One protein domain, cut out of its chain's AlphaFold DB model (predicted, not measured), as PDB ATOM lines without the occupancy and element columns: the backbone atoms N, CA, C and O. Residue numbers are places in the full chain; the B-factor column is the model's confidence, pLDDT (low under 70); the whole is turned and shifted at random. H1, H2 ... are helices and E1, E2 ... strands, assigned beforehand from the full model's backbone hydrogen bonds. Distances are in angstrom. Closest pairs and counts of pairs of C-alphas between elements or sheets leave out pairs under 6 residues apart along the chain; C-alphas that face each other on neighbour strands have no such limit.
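Overview. This is residues 47 to 180 of the 184 residues of the protein "Aldehyde dehydrogenase family protein" of Streptomyces sp. SID5789 (UniProt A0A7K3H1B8). A long antiparallel ribbon, E1 and E2, makes one end of an elongated model; towards the other end, helices H1 and H3 lie side by side, joined by H2. A long loop, residues 125 to 164, runs out beside the helices and back to tiny H4. The printed part has 134 residues, in the order H1 H2 H3 E1 H4 E2, class mixed; it is loose, radius of gyration of the C-alphas 18.9 A, spanning 64 by 37 by 23 A.

Along the chain. E1 is residues 116 to 124, 25.4 A; E2 is 171 to 179, 25.2 A, ending at C-alpha 179 (-64.925, 14.942, -6.148). H3 is 81 to 101, 30.3 A; H1 is 48 to 64, 24.5 A, from C-alpha 48 (-45.816, 1.907, -17.778); H2 is 66 to 77; H4 is 165 to 168.

Arrangement. E1 and E2 are antiparallel at 155 degrees; N 174 and O 121 are within hydrogen-bond range, 2.8 A. E1 and H4 are near each other. H3 and H4 are close but not clearly touching, closest C-alphas Ala 101 and Val 167, 7.3 A. H1 and H3 touch, closest C-alphas Gly 52 and Ala 99, 3.9 A, at a shallow tilt of 14 degrees, opposite ways. H3 touches H2 with residues 81 to 89 alone, closest C-alphas Ala 84 and Ala 70, 4.8 A. Every O i to N i+4 pair is within range in H1, H2 and H3; H4 is too short for one.

Size, cuts and confidence. The C-alphas farthest apart, Arg 75 and Pro 114, are 65.3 A apart. The printed part has no cut. The links H3 to E1 and E1 to H4 are long. pLDDT is under 70 for 39 residues, among them 134 to 167.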
ATOM      1  N   SER A  47     -44.812   6.484 -19.400       90.50
ATOM      2  CA  SER A  47     -45.876   5.485 -19.255       90.50
ATOM      3  C   SER A  47     -45.345   4.092 -18.861       90.50
ATOM      4  O   SER A  47     -44.278   3.678 -19.330       90.50
ATOM      5  N   PRO A  48     -46.117   3.309 -18.081       88.38
ATOM      6  CA  PRO A  48     -45.816   1.907 -17.778       88.38
ATOM      7  C   PRO A  48     -45.413   1.073 -19.000       88.38
ATOM      8  O   PRO A  48     -44.467   0.286 -18.958       88.38
ATOM      9  N   ALA A  49     -46.104   1.288 -20.124       90.56
ATOM     10  CA  ALA A  49     -45.842   0.598 -21.378       90.56
ATOM     11  C   ALA A  49     -44.453   0.921 -21.945       90.56
ATOM     12  O   ALA A  49     -43.763   0.007 -22.399       90.56
ATOM     13  N   ARG A  50     -44.040   2.195 -21.905       93.75
ATOM     14  CA  ARG A  50     -42.724   2.626 -22.392       93.75
ATOM     15  C   ARG A  50     -41.605   2.135 -21.478       93.75
ATOM     16  O   ARG A  50     -40.635   1.593 -21.998       93.75
ATOM     17  N   ARG A  51     -41.763   2.236 -20.151       92.19
ATOM     18  CA  ARG A  51     -40.785   1.701 -19.182       92.19
ATOM     19  C   ARG A  51     -40.578   0.198 -19.367       92.19
ATOM     20  O   ARG A  51     -39.450  -0.260 -19.497       92.19
ATOM     21  N   GLY A  52     -41.672  -0.556 -19.487       92.25
ATOM     22  CA  GLY A  52     -41.597  -1.984 -19.790       92.25
ATOM     23  C   GLY A  52     -41.021  -2.282 -21.179       92.25
ATOM     24  O   GLY A  52     -40.457  -3.348 -21.387       92.25
ATOM     25  N   GLY A  53     -41.156  -1.380 -22.153       95.62
ATOM     26  CA  GLY A  53     -40.495  -1.512 -23.455       95.62
ATOM     27  C   GLY A  53     -38.971  -1.463 -23.335       95.62
ATOM     28  O   GLY A  53     -38.303  -2.354 -23.845       95.62
ATOM     29  N   LEU A  54     -38.447  -0.487 -22.589       96.06
ATOM     30  CA  LEU A  54     -37.007  -0.331 -22.346       96.06
ATOM     31  C   LEU A  54     -36.409  -1.536 -21.605       96.06
ATOM     32  O   LEU A  54     -35.316  -1.982 -21.930       96.06
ATOM     33  N   LEU A  55     -37.140  -2.108 -20.644       94.00
ATOM     34  CA  LEU A  55     -36.693  -3.310 -19.930       94.00
ATOM     35  C   LEU A  55     -36.654  -4.562 -20.826       94.00
ATOM     36  O   LEU A  55     -35.746  -5.376 -20.689       94.00
ATOM     37  N   ARG A  56     -37.583  -4.698 -21.787       96.12
ATOM     38  CA  ARG A  56     -37.510  -5.771 -22.801       96.12
ATOM     39  C   ARG A  56     -36.319  -5.586 -23.730       96.12
ATOM     40  O   ARG A  56     -35.679  -6.563 -24.099       96.12
ATOM     41  N   GLU A  57     -36.038  -4.348 -24.121       97.88
ATOM     42  CA  GLU A  57     -34.868  -4.023 -24.940       97.88
ATOM     43  C   GLU A  57     -33.573  -4.381 -24.199       97.88
ATOM     44  O   GLU A  57     -32.720  -5.061 -24.759       97.88
ATOM     45  N   LEU A  58     -33.478  -4.058 -22.906       95.94
ATOM     46  CA  LEU A  58     -32.368  -4.498 -22.056       95.94
ATOM     47  C   LEU A  58     -32.240  -6.030 -22.020       95.94
ATOM     48  O   LEU A  58     -31.143  -6.551 -22.210       95.94
ATOM     49  N   ALA A  59     -33.342  -6.763 -21.830       94.81
ATOM     50  CA  ALA A  59     -33.330  -8.227 -21.852       94.81
ATOM     51  C   ALA A  59     -32.834  -8.792 -23.197       94.81
ATOM     52  O   ALA A  59     -32.144  -9.811 -23.232       94.81
ATOM     53  N   GLN A  60     -33.173  -8.140 -24.313       98.00
ATOM     54  CA  GLN A  60     -32.691  -8.521 -25.641       98.00
ATOM     55  C   GLN A  60     -31.189  -8.271 -25.791       98.00
ATOM     56  O   GLN A  60     -30.488  -9.182 -26.225       98.00
ATOM     57  N   LEU A  61     -30.697  -7.102 -25.377       97.62
ATOM     58  CA  LEU A  61     -29.271  -6.761 -25.420       97.62
ATOM     59  C   LEU A  61     -28.437  -7.726 -24.564       97.62
ATOM     60  O   LEU A  61     -27.439  -8.259 -25.036       97.62
ATOM     61  N   LEU A  62     -28.901  -8.055 -23.352       95.75
ATOM     62  CA  LEU A  62     -28.246  -9.042 -22.482       95.75
ATOM     63  C   LEU A  62     -28.103 -10.413 -23.158       95.75
ATOM     64  O   LEU A  62     -27.069 -11.067 -23.033       95.75
ATOM     65  N   ARG A  63     -29.130 -10.857 -23.893       96.38
ATOM     66  CA  ARG A  63     -29.082 -12.116 -24.653       96.38
ATOM     67  C   ARG A  63     -28.192 -12.022 -25.887       96.38
ATOM     68  O   ARG A  63     -27.547 -13.011 -26.224       96.38
ATOM     69  N   GLN A  64     -28.184 -10.878 -26.570       98.12
ATOM     70  CA  GLN A  64     -27.343 -10.649 -27.748       98.12
ATOM     71  C   GLN A  64     -25.857 -10.695 -27.381       98.12
ATOM     72  O   GLN A  64     -25.099 -11.405 -28.038       98.12
ATOM     73  N   ASP A  65     -25.477 -10.049 -26.280       97.31
ATOM     74  CA  ASP A  65     -24.082  -9.949 -25.835       97.31
ATOM     75  C   ASP A  65     -23.706 -11.043 -24.821       97.31
ATOM     76  O   ASP A  65     -22.697 -10.956 -24.117       97.31
ATOM     77  N   ARG A  66     -24.514 -12.108 -24.735       96.06
ATOM     78  CA  ARG A  66     -24.435 -13.142 -23.693       96.06
ATOM     79  C   ARG A  66     -23.043 -13.730 -23.506       96.06
ATOM     80  O   ARG A  66     -22.565 -13.850 -22.378       96.06
ATOM     81  N   ASP A  67     -22.408 -14.136 -24.599       96.94
ATOM     82  CA  ASP A  67     -21.108 -14.802 -24.540       96.94
ATOM     83  C   ASP A  67     -19.987 -13.825 -24.158       96.94
ATOM     84  O   ASP A  67     -19.052 -14.205 -23.448       96.94
ATOM     85  N   GLU A  68     -20.099 -12.558 -24.567       95.69
ATOM     86  CA  GLU A  68     -19.158 -11.498 -24.200       95.69
ATOM     87  C   GLU A  68     -19.287 -11.137 -22.717       95.69
ATOM     88  O   GLU A  68     -18.297 -11.165 -21.981       95.69
ATOM     89  N   LEU A  69     -20.513 -10.897 -22.249       93.88
ATOM     90  CA  LEU A  69     -20.816 -10.628 -20.844       93.88
ATOM     91  C   LEU A  69     -20.371 -11.787 -19.944       93.88
ATOM     92  O   LEU A  69     -19.735 -11.573 -18.911       93.88
ATOM     93  N   ALA A  70     -20.610 -13.030 -20.365       92.50
ATOM     94  CA  ALA A  70     -20.125 -14.196 -19.641       92.50
ATOM     95  C   ALA A  70     -18.592 -14.282 -19.646       92.50
ATOM     96  O   ALA A  70     -17.999 -14.679 -18.645       92.50
ATOM     97  N   ALA A  71     -17.912 -13.918 -20.736       92.44
ATOM     98  CA  ALA A  71     -16.452 -13.884 -20.761       92.44
ATOM     99  C   ALA A  71     -15.880 -12.837 -19.790       92.44
ATOM    100  O   ALA A  71     -14.871 -13.120 -19.136       92.44
ATOM    101  N   LEU A  72     -16.531 -11.677 -19.655       90.75
ATOM    102  CA  LEU A  72     -16.178 -10.655 -18.665       90.75
ATOM    103  C   LEU A  72     -16.371 -11.172 -17.234       90.75
ATOM    104  O   LEU A  72     -15.424 -11.146 -16.452       90.75
ATOM    105  N   GLU A  73     -17.530 -11.755 -16.926       87.75
ATOM    106  CA  GLU A  73     -17.828 -12.381 -15.625       87.75
ATOM    107  C   GLU A  73     -16.797 -13.430 -15.212       87.75
ATOM    108  O   GLU A  73     -16.381 -13.516 -14.059       87.75
ATOM    109  N   ARG A  74     -16.349 -14.250 -16.163       89.12
ATOM    110  CA  ARG A  74     -15.317 -15.252 -15.892       89.12
ATOM    111  C   ARG A  74     -13.975 -14.621 -15.561       89.12
ATOM    112  O   ARG A  74     -13.271 -15.150 -14.708       89.12
ATOM    113  N   ARG A  75     -13.603 -13.549 -16.266       88.50
ATOM    114  CA  ARG A  75     -12.323 -12.859 -16.062       88.50
ATOM    115  C   ARG A  75     -12.302 -12.073 -14.763       88.50
ATOM    116  O   ARG A  75     -11.250 -12.003 -14.152       88.50
ATOM    117  N   ASP A  76     -13.431 -11.506 -14.359       84.62
ATOM    118  CA  ASP A  76     -13.523 -10.684 -13.152       84.62
ATOM    119  C   ASP A  76     -13.816 -11.530 -11.900       84.62
ATOM    120  O   ASP A  76     -13.098 -11.481 -10.907       84.62
ATOM    121  N   ALA A  77     -14.825 -12.405 -11.961       83.94
ATOM    122  CA  ALA A  77     -15.271 -13.201 -10.814       83.94
ATOM    123  C   ALA A  77     -14.721 -14.641 -10.781       83.94
ATOM    124  O   ALA A  77     -14.967 -15.373  -9.821       83.94
ATOM    125  N   GLY A  78     -14.013 -15.101 -11.820       85.88
ATOM    126  CA  GLY A  78     -13.408 -16.443 -11.854       85.88
ATOM    127  C   GLY A  78     -14.400 -17.599 -12.022       85.88
ATOM    128  O   GLY A  78     -14.063 -18.759 -11.776       85.88
ATOM    129  N   LYS A  79     -15.649 -17.317 -12.408       82.88
ATOM    130  CA  LYS A  79     -16.712 -18.330 -12.483       82.88
ATOM    131  C   LYS A  79     -16.463 -19.353 -13.603       82.88
ATOM    132  O   LYS A  79     -15.923 -19.012 -14.655       82.88
ATOM    133  N   PRO A  80     -16.927 -20.608 -13.454       89.56
ATOM    134  CA  PRO A  80     -16.986 -21.540 -14.575       89.56
ATOM    135  C   PRO A  80     -17.909 -21.024 -15.684       89.56
ATOM    136  O   PRO A  80     -18.953 -20.437 -15.399       89.56
ATOM    137  N   THR A  81     -17.589 -21.326 -16.946       91.06
ATOM    138  CA  THR A  81     -18.329 -20.845 -18.128       91.06
ATOM    139  C   THR A  81     -19.830 -21.047 -18.024       91.06
ATOM    140  O   THR A  81     -20.596 -20.116 -18.228       91.06
ATOM    141  N   ARG A  82     -20.256 -22.259 -17.651       90.62
ATOM    142  CA  ARG A  82     -21.678 -22.600 -17.548       90.62
ATOM    143  C   ARG A  82     -22.415 -21.715 -16.540       90.62
ATOM    144  O   ARG A  82     -23.582 -21.412 -16.748       90.62
ATOM    145  N   ARG A  83     -21.744 -21.328 -15.449       87.00
ATOM    146  CA  ARG A  83     -22.317 -20.463 -14.417       87.00
ATOM    147  C   ARG A  83     -22.421 -19.024 -14.911       87.00
ATOM    148  O   ARG A  83     -23.496 -18.459 -14.809       87.00
ATOM    149  N   ALA A  84     -21.348 -18.485 -15.490       87.94
ATOM    150  CA  ALA A  84     -21.347 -17.129 -16.035       87.94
ATOM    151  C   ALA A  84     -22.428 -16.947 -17.114       87.94
ATOM    152  O   ALA A  84     -23.203 -16.006 -17.058       87.94
ATOM    153  N   LEU A  85     -22.554 -17.906 -18.037       90.56
ATOM    154  CA  LEU A  85     -23.602 -17.883 -19.059       90.56
ATOM    155  C   LEU A  85     -25.015 -17.910 -18.456       90.56
ATOM    156  O   LEU A  85     -25.869 -17.124 -18.853       90.56
ATOM    157  N   GLY A  86     -25.247 -18.783 -17.470       87.62
ATOM    158  CA  GLY A  86     -26.542 -18.871 -16.794       87.62
ATOM    159  C   GLY A  86     -26.901 -17.621 -15.986       87.62
ATOM    160  O   GLY A  86     -28.077 -17.330 -15.817       87.62
ATOM    161  N   GLU A  87     -25.914 -16.867 -15.501       85.88
ATOM    162  CA  GLU A  87     -26.154 -15.597 -14.808       85.88
ATOM    163  C   GLU A  87     -26.597 -14.492 -15.768       85.88
ATOM    164  O   GLU A  87     -27.493 -13.727 -15.421       85.88
ATOM    165  N   VAL A  88     -26.039 -14.444 -16.982       89.88
ATOM    166  CA  VAL A  88     -26.513 -13.512 -18.017       89.88
ATOM    167  C   VAL A  88     -27.933 -13.867 -18.460       89.88
ATOM    168  O   VAL A  88     -28.785 -12.984 -18.565       89.88
ATOM    169  N   ASP A  89     -28.211 -15.160 -18.655       88.94
ATOM    170  CA  ASP A  89     -29.559 -15.639 -18.988       88.94
ATOM    171  C   ASP A  89     -30.570 -15.236 -17.912       88.94
ATOM    172  O   ASP A  89     -31.631 -14.690 -18.216       88.94
ATOM    173  N   PHE A  90     -30.212 -15.440 -16.644       84.25
ATOM    174  CA  PHE A  90     -31.067 -15.081 -15.522       84.25
ATOM    175  C   PHE A  90     -31.271 -13.562 -15.404       84.25
ATOM    176  O   PHE A  90     -32.392 -13.121 -15.170       84.25
ATOM    177  N   ALA A  91     -30.241 -12.740 -15.638       85.94
ATOM    178  CA  ALA A  91     -30.397 -11.282 -15.679       85.94
ATOM    179  C   ALA A  91     -31.409 -10.842 -16.755       85.94
ATOM    180  O   ALA A  91     -32.247  -9.969 -16.512       85.94
ATOM    181  N   ALA A  92     -31.376 -11.476 -17.933       89.94
ATOM    182  CA  ALA A  92     -32.340 -11.210 -18.997       89.94
ATOM    183  C   ALA A  92     -33.768 -11.640 -18.613       89.94
ATOM    184  O   ALA A  92     -34.723 -10.922 -18.910       89.94
ATOM    185  N   GLU A  93     -33.932 -12.778 -17.929       86.56
ATOM    186  CA  GLU A  93     -35.231 -13.223 -17.400       86.56
ATOM    187  C   GLU A  93     -35.804 -12.241 -16.369       86.56
ATOM    188  O   GLU A  93     -36.989 -11.906 -16.427       86.56
ATOM    189  N   VAL A  94     -34.965 -11.729 -15.463       83.06
ATOM    190  CA  VAL A  94     -35.359 -10.713 -14.475       83.06
ATOM    191  C   VAL A  94     -35.815  -9.429 -15.173       83.06
ATOM    192  O   VAL A  94     -36.871  -8.886 -14.838       83.06
ATOM    193  N   ALA A  95     -35.072  -8.962 -16.180       88.25
ATOM    194  CA  ALA A  95     -35.449  -7.785 -16.960       88.25
ATOM    195  C   ALA A  95     -36.804  -7.971 -17.674       88.25
ATOM    196  O   ALA A  95     -37.658  -7.081 -17.614       88.25
ATOM    197  N   ASP A  96     -37.050  -9.139 -18.275       89.31
ATOM    198  CA  ASP A  96     -38.343  -9.470 -18.886       89.31
ATOM    199  C   ASP A  96     -39.480  -9.527 -17.859       89.31
ATOM    200  O   ASP A  96     -40.592  -9.051 -18.125       89.31
ATOM    201  N   TRP A  97     -39.211 -10.060 -16.667       85.88
ATOM    202  CA  TRP A  97     -40.197 -10.085 -15.598       85.88
ATOM    203  C   TRP A  97     -40.589  -8.671 -15.162       85.88
ATOM    204  O   TRP A  97     -41.777  -8.332 -15.181       85.88
ATOM    205  N   PHE A  98     -39.619  -7.800 -14.867       84.94
ATOM    206  CA  PHE A  98     -39.905  -6.409 -14.501       84.94
ATOM    207  C   PHE A  98     -40.564  -5.636 -15.649       84.94
ATOM    208  O   PHE A  98     -41.407  -4.766 -15.418       84.94
ATOM    209  N   ALA A  99     -40.264  -5.981 -16.902       88.56
ATOM    210  CA  ALA A  99     -40.934  -5.407 -18.060       88.56
ATOM    211  C   ALA A  99     -42.429  -5.752 -18.154       88.56
ATOM    212  O   ALA A  99     -43.217  -4.993 -18.745       88.56
ATOM    213  N   ALA A 100     -42.821  -6.917 -17.637       85.81
ATOM    214  CA  ALA A 100     -44.215  -7.287 -17.449       85.81
ATOM    215  C   ALA A 100     -44.784  -6.582 -16.211       85.81
ATOM    216  O   ALA A 100     -45.786  -5.875 -16.334       85.81
ATOM    217  N   ALA A 101     -44.101  -6.687 -15.067       82.56
ATOM    218  CA  ALA A 101     -44.502  -6.131 -13.774       82.56
ATOM    219  C   ALA A 101     -44.749  -4.613 -13.814       82.56
ATOM    220  O   ALA A 101     -45.688  -4.120 -13.192       82.56
ATOM    221  N   ALA A 102     -43.991  -3.871 -14.630       81.12
ATOM    222  CA  ALA A 102     -44.144  -2.428 -14.812       81.12
ATOM    223  C   ALA A 102     -45.560  -1.998 -15.233       81.12
ATOM    224  O   ALA A 102     -45.922  -0.847 -15.004       81.12
ATOM    225  N   ARG A 103     -46.346  -2.896 -15.848       78.81
ATOM    226  CA  ARG A 103     -47.735  -2.657 -16.279       78.81
ATOM    227  C   ARG A 103     -48.779  -2.960 -15.203       78.81
ATOM    228  O   ARG A 103     -49.936  -2.603 -15.402       78.81
ATOM    229  N   TYR A 104     -48.378  -3.589 -14.101       72.75
ATOM    230  CA  TYR A 104     -49.258  -4.054 -13.035       72.75
ATOM    231  C   TYR A 104     -49.244  -3.260 -11.714       72.75
ATOM    232  O   TYR A 104     -49.835  -3.785 -10.772       72.75
ATOM    233  N   PRO A 105     -48.641  -2.056 -11.544       64.69
ATOM    234  CA  PRO A 105     -48.853  -1.322 -10.299       64.69
ATOM    235  C   PRO A 105     -50.344  -0.985 -10.187       64.69
ATOM    236  O   PRO A 105     -50.865  -0.138 -10.911       64.69
ATOM    237  N   ALA A 106     -51.038  -1.731  -9.330       67.56
ATOM    238  CA  ALA A 106     -52.466  -1.627  -9.118       67.56
ATOM    239  C   ALA A 106     -52.708  -0.777  -7.875       67.56
ATOM    240  O   ALA A 106     -52.193  -1.057  -6.792       67.56
ATOM    241  N   GLY A 107     -53.481   0.283  -8.060       75.69
ATOM    242  CA  GLY A 107     -54.123   0.993  -6.972       75.69
ATOM    243  C   GLY A 107     -55.343   0.238  -6.447       75.69
ATOM    244  O   GLY A 107     -55.887  -0.630  -7.132       75.69
ATOM    245  N   GLU A 108     -55.818   0.600  -5.260       83.31
ATOM    246  CA  GLU A 108     -57.063   0.066  -4.706       83.31
ATOM    247  C   GLU A 108     -58.157   1.130  -4.734       83.31
ATOM    248  O   GLU A 108     -57.907   2.303  -4.470       83.31
ATOM    249  N   SER A 109     -59.397   0.734  -5.031       84.50
ATOM    250  CA  SER A 109     -60.555   1.610  -4.844       84.50
ATOM    251  C   SER A 109     -61.178   1.349  -3.479       84.50
ATOM    252  O   SER A 109     -61.357   0.200  -3.082       84.50
ATOM    253  N   HIS A 110     -61.539   2.420  -2.776       85.56
ATOM    254  CA  HIS A 110     -62.117   2.343  -1.441       85.56
ATOM    255  C   HIS A 110     -63.543   2.910  -1.426       85.56
ATOM    256  O   HIS A 110     -63.838   3.847  -2.179       85.56
ATOM    257  N   PRO A 111     -64.433   2.386  -0.559       87.56
ATOM    258  CA  PRO A 111     -65.756   2.963  -0.355       87.56
ATOM    259  C   PRO A 111     -65.678   4.453  -0.001       87.56
ATOM    260  O   PRO A 111     -64.857   4.868   0.817       87.56
ATOM    261  N   ALA A 112     -66.557   5.253  -0.602       85.31
ATOM    262  CA  ALA A 112     -66.616   6.696  -0.402       85.31
ATOM    263  C   ALA A 112     -68.073   7.181  -0.338       85.31
ATOM    264  O   ALA A 112     -68.995   6.487  -0.770       85.31
ATOM    265  N   ALA A 113     -68.284   8.381   0.212       86.56
ATOM    266  CA  ALA A 113     -69.602   9.011   0.259       86.56
ATOM    267  C   ALA A 113     -70.176   9.254  -1.158       86.56
ATOM    268  O   ALA A 113     -69.407   9.379  -2.116       86.56
ATOM    269  N   PRO A 114     -71.509   9.376  -1.320       86.12
ATOM    270  CA  PRO A 114     -72.115   9.674  -2.617       86.12
ATOM    271  C   PRO A 114     -71.503  10.919  -3.280       86.12
ATOM    272  O   PRO A 114     -71.373  11.969  -2.652       86.12
ATOM    273  N   GLY A 115     -71.119  10.804  -4.555       84.31
ATOM    274  CA  GLY A 115     -70.437  11.875  -5.300       84.31
ATOM    275  C   GLY A 115     -68.922  11.976  -5.059       84.31
ATOM    276  O   GLY A 115     -68.265  12.848  -5.632       84.31
ATOM    277  N   MET A 116     -68.345  11.082  -4.252       82.62
ATOM    278  CA  MET A 116     -66.907  11.002  -4.004       82.62
ATOM    279  C   MET A 116     -66.322   9.705  -4.564       82.62
ATOM    280  O   MET A 116     -66.968   8.657  -4.557       82.62
ATOM    281  N   ARG A 117     -65.075   9.774  -5.036       83.00
ATOM    282  CA  ARG A 117     -64.251   8.599  -5.327       83.00
ATOM    283  C   ARG A 117     -62.965   8.672  -4.518       83.00
ATOM    284  O   ARG A 117     -62.283   9.701  -4.536       83.00
ATOM    285  N   THR A 118     -62.636   7.560  -3.874       86.75
ATOM    286  CA  THR A 118     -61.398   7.380  -3.118       86.75
ATOM    287  C   THR A 118     -60.658   6.185  -3.684       86.75
ATOM    288  O   THR A 118     -61.235   5.111  -3.876       86.75
ATOM    289  N   TYR A 119     -59.381   6.380  -3.981       84.62
ATOM    290  CA  TYR A 119     -58.501   5.308  -4.413       84.62
ATOM    291  C   TYR A 119     -57.074   5.576  -3.943       84.62
ATOM    292  O   TYR A 119     -56.681   6.721  -3.700       84.62
ATOM    293  N   THR A 120     -56.308   4.510  -3.787       85.31
ATOM    294  CA  THR A 120     -54.857   4.564  -3.659       85.31
ATOM    295  C   THR A 120     -54.240   4.314  -5.022       85.31
ATOM    296  O   THR A 120     -54.804   3.598  -5.839       85.31
ATOM    297  N   ASP A 121     -53.097   4.932  -5.280       82.69
ATOM    298  CA  ASP A 121     -52.252   4.633  -6.433       82.69
ATOM    299  C   ASP A 121     -50.841   4.292  -5.945       82.69
ATOM    300  O   ASP A 121     -50.446   4.719  -4.853       82.69
ATOM    301  N   ARG A 122     -50.076   3.532  -6.730       81.62
ATOM    302  CA  ARG A 122     -48.693   3.174  -6.395       81.62
ATOM    303  C   ARG A 122     -47.726   4.048  -7.175       81.62
ATOM    304  O   ARG A 122     -47.513   3.870  -8.371       81.62
ATOM    305  N   MET A 123     -47.111   4.986  -6.464       82.88
ATOM    306  CA  MET A 123     -46.136   5.915  -7.029       82.88
ATOM    307  C   MET A 123     -44.714   5.406  -6.780       82.88
ATOM    308  O   MET A 123     -44.468   4.845  -5.712       82.88
ATOM    309  N   PRO A 124     -43.757   5.630  -7.695       84.50
ATOM    310  CA  PRO A 124     -42.352   5.342  -7.419       84.50
ATOM    311  C   PRO A 124     -41.871   6.109  -6.177       84.50
ATOM    312  O   PRO A 124     -42.298   7.242  -5.931       84.50
ATOM    313  N   VAL A 125     -40.990   5.488  -5.388       86.25
ATOM    314  CA  VAL A 125     -40.439   6.110  -4.170       86.25
ATOM    315  C   VAL A 125     -39.511   7.292  -4.473       86.25
ATOM    316  O   VAL A 125     -39.471   8.230  -3.682       86.25
ATOM    317  N   GLY A 126     -38.847   7.288  -5.634       88.31
ATOM    318  CA  GLY A 126     -37.896   8.314  -6.064       88.31
ATOM    319  C   GLY A 126     -36.535   7.703  -6.393       88.31
ATOM    320  O   GLY A 126     -36.462   6.589  -6.918       88.31
ATOM    321  N   VAL A 127     -35.462   8.427  -6.080       89.62
ATOM    322  CA  VAL A 127     -34.091   7.927  -6.227       89.62
ATOM    323  C   VAL A 127     -33.836   6.782  -5.245       89.62
ATOM    324  O   VAL A 127     -34.087   6.902  -4.049       89.62
ATOM    325  N   CYS A 128     -33.324   5.667  -5.769       86.38
ATOM    326  CA  CYS A 128     -32.967   4.473  -5.006       86.38
ATOM    327  C   CYS A 128     -31.448   4.264  -5.066       86.38
ATOM    328  O   CYS A 128     -30.845   4.439  -6.127       86.38
ATOM    329  N   ALA A 129     -30.838   3.873  -3.948       85.00
ATOM    330  CA  ALA A 129     -29.432   3.484  -3.889       85.00
ATOM    331  C   ALA A 129     -29.328   1.959  -3.765       85.00
ATOM    332  O   ALA A 129     -29.892   1.386  -2.838       85.00
ATOM    333  N   ALA A 130     -28.586   1.326  -4.674       79.94
ATOM    334  CA  ALA A 130     -28.320  -0.109  -4.655       79.94
ATOM    335  C   ALA A 130     -26.828  -0.357  -4.389       79.94
ATOM    336  O   ALA A 130     -25.969   0.172  -5.097       79.94
ATOM    337  N   VAL A 131     -26.521  -1.159  -3.367       79.94
ATOM    338  CA  VAL A 131     -25.155  -1.591  -3.032       79.94
ATOM    339  C   VAL A 131     -25.073  -3.092  -3.255       79.94
ATOM    340  O   VAL A 131     -25.795  -3.852  -2.619       79.94
ATOM    341  N   VAL A 132     -24.197  -3.512  -4.165       74.19
ATOM    342  CA  VAL A 132     -24.202  -4.877  -4.700       74.19
ATOM    343  C   VAL A 132     -22.884  -5.598  -4.395       74.19
ATOM    344  O   VAL A 132     -21.815  -4.984  -4.477       74.19
ATOM    345  N   PRO A 133     -22.922  -6.885  -4.005       72.25
ATOM    346  CA  PRO A 133     -21.720  -7.680  -3.781       72.25
ATOM    347  C   PRO A 133     -21.026  -8.062  -5.099       72.25
ATOM    348  O   PRO A 133     -21.627  -8.087  -6.167       72.25
ATOM    349  N   ASN A 134     -19.749  -8.435  -5.010       67.56
ATOM    350  CA  ASN A 134     -18.896  -8.762  -6.162       67.56
ATOM    351  C   ASN A 134     -19.048 -10.204  -6.691       67.56
ATOM    352  O   ASN A 134     -18.184 -10.695  -7.415       67.56
ATOM    353  N   ASN A 135     -20.095 -10.926  -6.286       66.12
ATOM    354  CA  ASN A 135     -20.276 -12.332  -6.639       66.12
ATOM    355  C   ASN A 135     -21.215 -12.552  -7.836       66.12
ATOM    356  O   ASN A 135     -21.234 -13.673  -8.340       66.12
ATOM    357  N   TYR A 136     -21.929 -11.532  -8.329       63.19
ATOM    358  CA  TYR A 136     -22.811 -11.578  -9.510       63.19
ATOM    359  C   TYR A 136     -22.875 -10.190 -10.172       63.19
ATOM    360  O   TYR A 136     -23.549  -9.334  -9.627       63.19
ATOM    361  N   TRP A 137     -22.186  -9.930 -11.295       63.00
ATOM    362  CA  TRP A 137     -22.045  -8.573 -11.865       63.00
ATOM    363  C   TRP A 137     -23.087  -8.226 -12.934       63.00
ATOM    364  O   TRP A 137     -23.627  -7.123 -12.936       63.00
ATOM    365  N   VAL A 138     -23.401  -9.161 -13.829       61.56
ATOM    366  CA  VAL A 138     -24.456  -9.013 -14.844       61.56
ATOM    367  C   VAL A 138     -25.831  -9.186 -14.202       61.56
ATOM    368  O   VAL A 138     -26.797  -8.543 -14.599       61.56
ATOM    369  N   ASN A 139     -25.898 -10.011 -13.157       57.53
ATOM    370  CA  ASN A 139     -27.082 -10.204 -12.336       57.53
ATOM    371  C   ASN A 139     -26.851  -9.681 -10.911       57.53
ATOM    372  O   ASN A 139     -26.643 -10.462  -9.986       57.53
ATOM    373  N   THR A 140     -26.881  -8.367 -10.724       51.09
ATOM    374  CA  THR A 140     -26.758  -7.755  -9.389       51.09
ATOM    375  C   THR A 140     -28.101  -7.493  -8.708       51.09
ATOM    376  O   THR A 140     -28.114  -7.040  -7.564       51.09
ATOM    377  N   TRP A 141     -29.239  -7.774  -9.358       41.19
ATOM    378  CA  TRP A 141     -30.541  -7.534  -8.736       41.19
ATOM    379  C   TRP A 141     -30.912  -8.672  -7.784       41.19
ATOM    380  O   TRP A 141     -31.578  -9.644  -8.137       41.19
ATOM    381  N   GLY A 142     -30.453  -8.521  -6.550       39.50
ATOM    382  CA  GLY A 142     -31.008  -9.166  -5.375       39.50
ATOM    383  C   GLY A 142     -31.358  -8.087  -4.364       39.50
ATOM    384  O   GLY A 142     -30.695  -8.000  -3.337       39.50
ATOM    385  N   ASP A 143     -32.370  -7.260  -4.654       38.66
ATOM    386  CA  ASP A 143     -33.062  -6.514  -3.599       38.66
ATOM    387  C   ASP A 143     -33.793  -7.546  -2.744       38.66
ATOM    388  O   ASP A 143     -34.960  -7.882  -2.944       38.66
ATOM    389  N   THR A 144     -33.065  -8.124  -1.800       39.00
ATOM    390  CA  THR A 144     -33.693  -8.690  -0.626       39.00
ATOM    391  C   THR A 144     -34.030  -7.491   0.235       39.00
ATOM    392  O   THR A 144     -33.196  -7.005   0.999       39.00
ATOM    393  N   GLU A 145     -35.254  -6.985   0.082       36.66
ATOM    394  CA  GLU A 145     -35.922  -6.345   1.209       36.66
ATOM    395  C   GLU A 145     -35.669  -7.229   2.443       36.66
ATOM    396  O   GLU A 145     -35.673  -8.453   2.335       36.66
ATOM    397  N   GLU A 146     -35.404  -6.645   3.609       36.81
ATOM    398  CA  GLU A 146     -35.062  -7.398   4.829       36.81
ATOM    399  C   GLU A 146     -36.151  -8.425   5.229       36.81
ATOM    400  O   GLU A 146     -35.898  -9.365   5.980       36.81
ATOM    401  N   THR A 147     -37.362  -8.280   4.678       34.62
ATOM    402  CA  THR A 147     -38.506  -9.194   4.817       34.62
ATOM    403  C   THR A 147     -38.492 -10.371   3.825       34.62
ATOM    404  O   THR A 147     -39.178 -11.370   4.050       34.62
ATOM    405  N   VAL A 148     -37.695 -10.300   2.754       36.03
ATOM    406  CA  VAL A 148     -37.490 -11.382   1.787       36.03
ATOM    407  C   VAL A 148     -36.412 -12.315   2.326       36.03
ATOM    408  O   VAL A 148     -35.268 -11.941   2.570       36.03
ATOM    409  N   SER A 149     -36.803 -13.567   2.525       29.00
ATOM    410  CA  SER A 149     -36.027 -14.593   3.211       29.00
ATOM    411  C   SER A 149     -34.696 -14.892   2.505       29.00
ATOM    412  O   SER A 149     -34.631 -15.708   1.588       29.00
ATOM    413  N   VAL A 150     -33.596 -14.300   2.972       33.19
ATOM    414  CA  VAL A 150     -32.239 -14.757   2.635       33.19
ATOM    415  C   VAL A 150     -31.877 -15.884   3.590       33.19
ATOM    416  O   VAL A 150     -31.312 -15.648   4.655       33.19
ATOM    417  N   SER A 151     -32.224 -17.133   3.274       38.22
ATOM    418  CA  SER A 151     -31.845 -18.222   4.180       38.22
ATOM    419  C   SER A 151     -30.407 -18.686   3.927       38.22
ATOM    420  O   SER A 151     -30.112 -19.319   2.909       38.22
ATOM    421  N   GLY A 152     -29.548 -18.485   4.926       30.67
ATOM    422  CA  GLY A 152     -28.591 -19.511   5.325       30.67
ATOM    423  C   GLY A 152     -29.336 -20.691   5.967       30.67
ATOM    424  O   GLY A 152     -30.308 -20.483   6.680       30.67
ATOM    425  N   LEU A 153     -28.896 -21.914   5.655       31.59
ATOM    426  CA  LEU A 153     -29.299 -23.213   6.228       31.59
ATOM    427  C   LEU A 153     -30.809 -23.438   6.527       31.59
ATOM    428  O   LEU A 153     -31.320 -23.076   7.580       31.59
ATOM    429  N   GLY A 154     -31.489 -24.204   5.661       34.25
ATOM    430  CA  GLY A 154     -32.677 -24.991   6.049       34.25
ATOM    431  C   GLY A 154     -34.067 -24.435   5.699       34.25
ATOM    432  O   GLY A 154     -35.061 -25.095   5.990       34.25
ATOM    433  N   GLN A 155     -34.160 -23.275   5.043       31.83
ATOM    434  CA  GLN A 155     -35.423 -22.679   4.562       31.83
ATOM    435  C   GLN A 155     -35.319 -22.175   3.106       31.83
ATOM    436  O   GLN A 155     -36.098 -21.331   2.679       31.83
ATOM    437  N   SER A 156     -34.347 -22.668   2.329       38.62
ATOM    438  CA  SER A 156     -33.960 -22.071   1.044       38.62
ATOM    439  C   SER A 156     -34.934 -22.401  -0.088       38.62
ATOM    440  O   SER A 156     -34.642 -23.209  -0.974       38.62
ATOM    441  N   GLY A 157     -36.086 -21.738  -0.081       31.77
ATOM    442  CA  GLY A 157     -36.748 -21.366  -1.317       31.77
ATOM    443  C   GLY A 157     -35.837 -20.373  -2.027       31.77
ATOM    444  O   GLY A 157     -35.501 -19.327  -1.485       31.77
ATOM    445  N   TYR A 158     -35.369 -20.725  -3.217       37.09
ATOM    446  CA  TYR A 158     -34.830 -19.753  -4.162       37.09
ATOM    447  C   TYR A 158     -35.690 -18.473  -4.138       37.09
ATOM    448  O   TYR A 158     -36.913 -18.591  -4.197       37.09
ATOM    449  N   GLY A 159     -35.075 -17.285  -4.159       41.97
ATOM    450  CA  GLY A 159     -35.713 -15.999  -4.491       41.97
ATOM    451  C   GLY A 159     -36.200 -15.948  -5.948       41.97
ATOM    452  O   GLY A 159     -35.847 -15.057  -6.709       41.97
ATOM    453  N   ARG A 160     -36.949 -16.977  -6.355       40.94
ATOM    454  CA  ARG A 160     -37.692 -17.127  -7.609       40.94
ATOM    455  C   ARG A 160     -39.102 -16.578  -7.498       40.94
ATOM    456  O   ARG A 160     -39.809 -16.565  -8.500       40.94
ATOM    457  N   GLU A 161     -39.505 -16.132  -6.314       46.66
ATOM    458  CA  GLU A 161     -40.704 -15.332  -6.128       46.66
ATOM    459  C   GLU A 161     -40.428 -13.952  -6.751       46.66
ATOM    460  O   GLU A 161     -40.320 -12.934  -6.074       46.66
ATOM    461  N   LEU A 162     -40.307 -13.910  -8.079       52.50
ATOM    462  CA  LEU A 162     -40.597 -12.751  -8.907       52.50
ATOM    463  C   LEU A 162     -42.111 -12.479  -8.777       52.50
ATOM    464  O   LEU A 162     -42.890 -12.580  -9.721       52.50
ATOM    465  N   GLY A 163     -42.572 -12.296  -7.544       56.38
ATOM    466  CA  GLY A 163     -43.939 -11.977  -7.200       56.38
ATOM    467  C   GLY A 163     -44.126 -10.474  -7.306       56.38
ATOM    468  O   GLY A 163     -43.170  -9.702  -7.216       56.38
ATOM    469  N   ILE A 164     -45.372 -10.034  -7.465       64.62
ATOM    470  CA  ILE A 164     -45.687  -8.602  -7.563       64.62
ATOM    471  C   ILE A 164     -45.186  -7.797  -6.348       64.62
ATOM    472  O   ILE A 164     -44.900  -6.612  -6.484       64.62
ATOM    473  N   HIS A 165     -44.985  -8.454  -5.201       64.81
ATOM    474  CA  HIS A 165     -44.410  -7.874  -3.985       64.81
ATOM    475  C   HIS A 165     -43.026  -7.240  -4.196       64.81
ATOM    476  O   HIS A 165     -42.737  -6.216  -3.588       64.81
ATOM    477  N   ALA A 166     -42.210  -7.734  -5.135       63.12
ATOM    478  CA  ALA A 166     -40.932  -7.092  -5.464       63.12
ATOM    479  C   ALA A 166     -41.105  -5.661  -6.021       63.12
ATOM    480  O   ALA A 166     -40.212  -4.827  -5.907       63.12
ATOM    481  N   VAL A 167     -42.270  -5.340  -6.601       68.62
ATOM    482  CA  VAL A 167     -42.608  -3.981  -7.062       68.62
ATOM    483  C   VAL A 167     -43.057  -3.088  -5.899       68.62
ATOM    484  O   VAL A 167     -42.986  -1.858  -5.992       68.62
ATOM    485  N   GLU A 168     -43.514  -3.671  -4.790       70.94
ATOM    486  CA  GLU A 168     -43.998  -2.923  -3.631       70.94
ATOM    487  C   GLU A 168     -42.863  -2.223  -2.888       70.94
ATOM    488  O   GLU A 168     -43.060  -1.083  -2.487       70.94
ATOM    489  N   GLY A 169     -41.668  -2.815  -2.796       67.19
ATOM    490  CA  GLY A 169     -40.498  -2.150  -2.202       67.19
ATOM    491  C   GLY A 169     -40.071  -0.878  -2.953       67.19
ATOM    492  O   GLY A 169     -39.637   0.100  -2.347       67.19
ATOM    493  N   CYS A 170     -40.273  -0.836  -4.275       71.12
ATOM    494  CA  CYS A 170     -39.920   0.314  -5.116       71.12
ATOM    495  C   CYS A 170     -41.057   1.338  -5.280       71.12
ATOM    496  O   CYS A 170     -40.894   2.359  -5.963       71.12
ATOM    497  N   THR A 171     -42.234   1.083  -4.702       77.75
ATOM    498  CA  THR A 171     -43.411   1.943  -4.858       77.75
ATOM    499  C   THR A 171     -44.096   2.202  -3.527       77.75
ATOM    500  O   THR A 171     -44.195   1.337  -2.673       77.75
ATOM    501  N   ARG A 172     -44.670   3.386  -3.344       78.06
ATOM    502  CA  ARG A 172     -45.432   3.726  -2.140       78.06
ATOM    503  C   ARG A 172     -46.888   4.031  -2.474       78.06
ATOM    504  O   ARG A 172     -47.145   4.663  -3.505       78.06
ATOM    505  N   PRO A 173     -47.839   3.638  -1.610       78.56
ATOM    506  CA  PRO A 173     -49.227   4.026  -1.779       78.56
ATOM    507  C   PRO A 173     -49.381   5.541  -1.599       78.56
ATOM    508  O   PRO A 173     -48.813   6.151  -0.688       78.56
ATOM    509  N   ARG A 174     -50.179   6.158  -2.466       76.69
ATOM    510  CA  ARG A 174     -50.602   7.555  -2.371       76.69
ATOM    511  C   ARG A 174     -52.121   7.611  -2.445       76.69
ATOM    512  O   ARG A 174     -52.704   7.231  -3.455       76.69
ATOM    513  N   ALA A 175     -52.757   8.108  -1.387       76.12
ATOM    514  CA  ALA A 175     -54.198   8.324  -1.377       76.12
ATOM    515  C   ALA A 175     -54.571   9.519  -2.264       76.12
ATOM    516  O   ALA A 175     -53.971  10.594  -2.161       76.12
ATOM    517  N   VAL A 176     -55.583   9.334  -3.110       73.62
ATOM    518  CA  VAL A 176     -56.142  10.378  -3.969       73.62
ATOM    519  C   VAL A 176     -57.644  10.481  -3.721       73.62
ATOM    520  O   VAL A 176     -58.370   9.487  -3.704       73.62
ATOM    521  N   TRP A 177     -58.108  11.717  -3.544       67.50
ATOM    522  CA  TRP A 177     -59.514  12.049  -3.335       67.50
ATOM    523  C   TRP A 177     -59.973  12.928  -4.485       67.50
ATOM    524  O   TRP A 177     -59.393  13.990  -4.725       67.50
ATOM    525  N   LYS A 178     -61.003  12.493  -5.211       73.38
ATOM    526  CA  LYS A 178     -61.541  13.265  -6.330       73.38
ATOM    527  C   LYS A 178     -63.050  13.386  -6.201       73.38
ATOM    528  O   LYS A 178     -63.776  12.398  -6.307       73.38
ATOM    529  N   ALA A 179     -63.515  14.619  -6.012       71.94
ATOM    530  CA  ALA A 179     -64.925  14.942  -6.148       71.94
ATOM    531  C   ALA A 179     -65.338  14.706  -7.607       71.94
ATOM    532  O   ALA A 179     -64.697  15.213  -8.530       71.94
ATOM    533  N   HIS A 180     -66.393  13.926  -7.824       65.00
ATOM    534  CA  HIS A 180     -66.933  13.682  -9.154       65.00
ATOM    535  C   HIS A 180     -68.372  14.184  -9.186       65.00
ATOM    536  O   HIS A 180     -69.229  13.682  -8.460       65.00
TER     537      HIS A 180